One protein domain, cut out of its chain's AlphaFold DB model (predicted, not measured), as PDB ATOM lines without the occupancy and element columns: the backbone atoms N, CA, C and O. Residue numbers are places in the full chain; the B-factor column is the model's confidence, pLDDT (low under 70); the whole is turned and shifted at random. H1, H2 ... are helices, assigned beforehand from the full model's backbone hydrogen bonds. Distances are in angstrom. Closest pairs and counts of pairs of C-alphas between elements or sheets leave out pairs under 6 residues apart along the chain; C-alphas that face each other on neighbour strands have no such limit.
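This is residues 2 to 41 of the 186 residues of an uncharacterized protein of Streptomyces sp. TLI_146 (UniProt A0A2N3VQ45). Two helices of equal residue count, H1 and then H2, meet near their ends as an open V, with the tight turn at residues 20 and 21 as its point. Residues 2 to 13 and 33 to 39 stand free, toward the far ends of the two arms. The printed part has 40 residues with two named helices and no named strand, and its class is all helix. It is loose, with a radius of gyration of the C-alphas of 12.6 A, and flat, spanning 33 by 26 by 10 A.

H1, residues 3 to 19, begins at C-alpha 3 (40.200, 2.328, 17.942) and is 24.2 A from first to last C-alpha. H2, residues 22 to 38, is 23.1 A long and ends at C-alpha 38 (44.615, 24.827, 30.364).

H1 and H2 touch only at the corner by their tight link, and only just, with 3 pairs of C-alphas within 8 A. The closest C-alphas are those of Leu 17 and Ala 23, 5.2 A apart. H1 touches with residues 14 to 18 alone, H2 with residues 23 to 24 alone. They run opposite ways at a steep tilt of 62 degrees. In H1 and H2 every O i to N i+4 pair is within hydrogen-bond range.

The two C-alphas farthest apart are those of Asn 2 and Ser 41, 34.9 A. The printed part has no cut. Mean pLDDT of the printed part is 76.8; residues 2, 17, 21, 24 and 35 to 41 are under 70.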
ATOM      1  N   ASN A   2      41.401  -1.741  18.025       68.38
ATOM      2  CA  ASN A   2      40.225  -1.420  18.870       68.38
ATOM      3  C   ASN A   2      39.771   0.053  18.770       68.38
ATOM      4  O   ASN A   2      38.723   0.420  19.293       68.38
ATOM      5  N   ASN A   3      40.499   0.894  18.025       78.56
ATOM      6  CA  ASN A   3      40.200   2.328  17.942       78.56
ATOM      7  C   ASN A   3      38.935   2.639  17.134       78.56
ATOM      8  O   ASN A   3      38.270   3.629  17.404       78.56
ATOM      9  N   ARG A   4      38.549   1.786  16.176       82.81
ATOM     10  CA  ARG A   4      37.341   2.009  15.360       82.81
ATOM     11  C   ARG A   4      36.059   1.914  16.193       82.81
ATOM     12  O   ARG A   4      35.137   2.695  15.989       82.81
ATOM     13  N   LEU A   5      36.042   1.005  17.166       85.31
ATOM     14  CA  LEU A   5      34.944   0.836  18.117       85.31
ATOM     15  C   LEU A   5      34.890   1.997  19.115       85.31
ATOM     16  O   LEU A   5      33.821   2.560  19.328       85.31
ATOM     17  N   ALA A   6      36.041   2.418  19.647       79.25
ATOM     18  CA  ALA A   6      36.127   3.580  20.533       79.25
ATOM     19  C   ALA A   6      35.660   4.875  19.843       79.25
ATOM     20  O   ALA A   6      34.900   5.647  20.422       79.25
ATOM     21  N   ILE A   7      36.052   5.083  18.581       82.75
ATOM     22  CA  ILE A   7      35.630   6.240  17.783       82.75
ATOM     23  C   ILE A   7      34.126   6.170  17.477       82.75
ATOM     24  O   ILE A   7      33.425   7.163  17.656       82.75
ATOM     25  N   GLY A   8      33.603   5.005  17.083       87.06
ATOM     26  CA  GLY A   8      32.169   4.826  16.824       87.06
ATOM     27  C   GLY A   8      31.299   5.088  18.057       87.06
ATOM     28  O   GLY A   8      30.254   5.730  17.955       87.06
ATOM     29  N   LEU A   9      31.758   4.664  19.236       87.00
ATOM     30  CA  LEU A   9      31.057   4.869  20.504       87.00
ATOM     31  C   LEU A   9      31.161   6.323  20.979       87.00
ATOM     32  O   LEU A   9      30.168   6.882  21.431       87.00
ATOM     33  N   ALA A  10      32.312   6.978  20.798       81.06
ATOM     34  CA  ALA A  10      32.471   8.401  21.096       81.06
ATOM     35  C   ALA A  10      31.538   9.274  20.240       81.06
ATOM     36  O   ALA A  10      30.868  10.167  20.762       81.06
ATOM     37  N   VAL A  11      31.434   8.983  18.940       81.56
ATOM     38  CA  VAL A  11      30.533   9.700  18.026       81.56
ATOM     39  C   VAL A  11      29.064   9.379  18.330       81.56
ATOM     40  O   VAL A  11      28.239  10.291  18.384       81.56
ATOM     41  N   GLY A  12      28.728   8.113  18.599       82.69
ATOM     42  CA  GLY A  12      27.371   7.690  18.965       82.69
ATOM     43  C   GLY A  12      26.891   8.288  20.293       82.69
ATOM     44  O   GLY A  12      25.791   8.839  20.366       82.69
ATOM     45  N   ALA A  13      27.742   8.274  21.321       79.75
ATOM     46  CA  ALA A  13      27.482   8.927  22.602       79.75
ATOM     47  C   ALA A  13      27.376  10.452  22.438       79.75
ATOM     48  O   ALA A  13      26.477  11.071  23.008       79.75
ATOM     49  N   GLY A  14      28.228  11.047  21.597       76.25
ATOM     50  CA  GLY A  14      28.174  12.465  21.246       76.25
ATOM     51  C   GLY A  14      26.866  12.863  20.556       76.25
ATOM     52  O   GLY A  14      26.302  13.908  20.871       76.25
ATOM     53  N   TYR A  15      26.328  12.021  19.673       81.88
ATOM     54  CA  TYR A  15      25.081  12.298  18.956       81.88
ATOM     55  C   TYR A  15      23.836  12.144  19.842       81.88
ATOM     56  O   TYR A  15      22.935  12.986  19.803       81.88
ATOM     57  N   VAL A  16      23.794  11.117  20.694       77.19
ATOM     58  CA  VAL A  16      22.693  10.912  21.653       77.19
ATOM     59  C   VAL A  16      22.689  12.014  22.718       77.19
ATOM     60  O   VAL A  16      21.638  12.579  23.039       77.19
ATOM     61  N   LEU A  17      23.863  12.417  23.205       69.38
ATOM     62  CA  LEU A  17      23.992  13.566  24.101       69.38
ATOM     63  C   LEU A  17      23.696  14.896  23.375       69.38
ATOM     64  O   LEU A  17      23.141  15.825  23.969       69.38
ATOM     65  N   GLY A  18      23.994  14.959  22.073       72.50
ATOM     66  CA  GLY A  18      23.660  16.044  21.145       72.50
ATOM     67  C   GLY A  18      22.161  16.280  21.020       72.50
ATOM     68  O   GLY A  18      21.681  17.410  21.129       72.50
ATOM     69  N   ARG A  19      21.400  15.192  20.873       81.50
ATOM     70  CA  ARG A  19      19.946  15.241  20.698       81.50
ATOM     71  C   ARG A  19      19.207  15.656  21.970       81.50
ATOM     72  O   ARG A  19      18.144  16.263  21.890       81.50
ATOM     73  N   THR A  20      19.780  15.392  23.144       73.62
ATOM     74  CA  THR A  20      19.141  15.686  24.439       73.62
ATOM     75  C   THR A  20      19.330  17.128  24.918       73.62
ATOM     76  O   THR A  20      19.006  17.433  26.063       73.62
ATOM     77  N   LYS A  21      19.862  18.039  24.084       67.19
ATOM     78  CA  LYS A  21      20.245  19.431  24.434       67.19
ATOM     79  C   LYS A  21      21.298  19.545  25.553       67.19
ATOM     80  O   LYS A  21      21.893  20.610  25.708       67.19
ATOM     81  N   LYS A  22      21.598  18.458  26.274       72.94
ATOM     82  CA  LYS A  22      22.628  18.369  27.314       72.94
ATOM     83  C   LYS A  22      24.034  18.514  26.746       72.94
ATOM     84  O   LYS A  22      24.902  18.986  27.465       72.94
ATOM     85  N   ALA A  23      24.247  18.230  25.460       75.06
ATOM     86  CA  ALA A  23      25.514  18.527  24.801       75.06
ATOM     87  C   ALA A  23      25.863  20.015  24.809       75.06
ATOM     88  O   ALA A  23      27.020  20.332  25.013       75.06
ATOM     89  N   LYS A  24      24.910  20.947  24.645       68.12
ATOM     90  CA  LYS A  24      25.250  22.387  24.663       68.12
ATOM     91  C   LYS A  24      25.746  22.820  26.042       68.12
ATOM     92  O   LYS A  24      26.670  23.619  26.137       68.12
ATOM     93  N   LEU A  25      25.160  22.249  27.096       80.50
ATOM     94  CA  LEU A  25      25.555  22.508  28.476       80.50
ATOM     95  C   LEU A  25      26.874  21.807  28.826       80.50
ATOM     96  O   LEU A  25      27.777  22.440  29.352       80.50
ATOM     97  N   ALA A  26      27.009  20.523  28.489       79.38
ATOM     98  CA  ALA A  26      28.226  19.746  28.708       79.38
ATOM     99  C   ALA A  26      29.401  20.284  27.888       79.38
ATOM    100  O   ALA A  26      30.525  20.269  28.368       79.38
ATOM    101  N   PHE A  27      29.144  20.802  26.685       80.94
ATOM    102  CA  PHE A  27      30.139  21.508  25.897       80.94
ATOM    103  C   PHE A  27      30.457  22.839  26.563       80.94
ATOM    104  O   PHE A  27      31.593  23.014  26.938       80.94
ATOM    105  N   GLY A  28      29.491  23.716  26.862       82.19
ATOM    106  CA  GLY A  28      29.775  24.986  27.548       82.19
ATOM    107  C   GLY A  28      30.559  24.823  28.860       82.19
ATOM    108  O   GLY A  28      31.574  25.484  29.062       82.19
ATOM    109  N   ILE A  29      30.146  23.887  29.720       82.81
ATOM    110  CA  ILE A  29      30.844  23.554  30.970       82.81
ATOM    111  C   ILE A  29      32.184  22.878  30.671       82.81
ATOM    112  O   ILE A  29      33.191  23.231  31.272       82.81
ATOM    113  N   GLY A  30      32.225  21.938  29.730       80.56
ATOM    114  CA  GLY A  30      33.434  21.226  29.328       80.56
ATOM    115  C   GLY A  30      34.494  22.165  28.764       80.56
ATOM    116  O   GLY A  30      35.632  22.120  29.210       80.56
ATOM    117  N   THR A  31      34.130  23.078  27.864       78.44
ATOM    118  CA  THR A  31      35.016  24.108  27.314       78.44
ATOM    119  C   THR A  31      35.421  25.112  28.385       78.44
ATOM    120  O   THR A  31      36.569  25.537  28.398       78.44
ATOM    121  N   MET A  32      34.538  25.462  29.325       79.88
ATOM    122  CA  MET A  32      34.888  26.363  30.427       79.88
ATOM    123  C   MET A  32      35.866  25.718  31.416       79.88
ATOM    124  O   MET A  32      36.831  26.355  31.834       79.88
ATOM    125  N   VAL A  33      35.666  24.445  31.764       78.69
ATOM    126  CA  VAL A  33      36.561  23.689  32.652       78.69
ATOM    127  C   VAL A  33      37.889  23.406  31.958       78.69
ATOM    128  O   VAL A  33      38.938  23.613  32.565       78.69
ATOM    129  N   LEU A  34      37.868  22.998  30.690       75.62
ATOM    130  CA  LEU A  34      39.067  22.736  29.899       75.62
ATOM    131  C   LEU A  34      39.840  24.035  29.617       75.62
ATOM    132  O   LEU A  34      41.059  24.059  29.744       75.62
ATOM    133  N   GLY A  35      39.141  25.144  29.363       69.88
ATOM    134  CA  GLY A  35      39.730  26.477  29.229       69.88
ATOM    135  C   GLY A  35      40.362  26.975  30.529       69.88
ATOM    136  O   GLY A  35      41.506  27.429  30.526       69.88
ATOM    137  N   LYS A  36      39.673  26.808  31.668       69.75
ATOM    138  CA  LYS A  36      40.190  27.197  32.991       69.75
ATOM    139  C   LYS A  36      41.367  26.323  33.441       69.75
ATOM    140  O   LYS A  36      42.305  26.844  34.036       69.75
ATOM    141  N   ARG A  37      41.351  25.016  33.146       69.44
ATOM    142  CA  ARG A  37      42.449  24.082  33.469       69.44
ATOM    143  C   ARG A  37      43.681  24.273  32.586       69.44
ATOM    144  O   ARG A  37      44.783  24.078  33.084       69.44
ATOM    145  N   LEU A  38      43.511  24.657  31.320       69.38
ATOM    146  CA  LEU A  38      44.615  24.827  30.364       69.38
ATOM    147  C   LEU A  38      45.103  26.282  30.230       69.38
ATOM    148  O   LEU A  38      45.969  26.544  29.403       69.38
ATOM    149  N   LYS A  39      44.557  27.236  31.008       65.25
ATOM    150  CA  LYS A  39      44.795  28.690  30.841       65.25
ATOM    151  C   LYS A  39      44.615  29.160  29.386       65.25
ATOM    152  O   LYS A  39      45.250  30.118  28.948       65.25
ATOM    153  N   LEU A  40      43.749  28.493  28.624       66.38
ATOM    154  CA  LEU A  40      43.465  28.869  27.247       66.38
ATOM    155  C   LEU A  40      42.561  30.096  27.283       66.38
ATOM    156  O   LEU A  40      41.364  30.002  27.561       66.38
ATOM    157  N   SER A  41      43.157  31.259  27.034       69.19
ATOM    158  CA  SER A  41      42.406  32.483  26.787       69.19
ATOM    159  C   SER A  41      41.501  32.261  25.568       69.19
ATOM    160  O   SER A  41      41.992  31.795  24.536       69.19
TER     161      SER A  41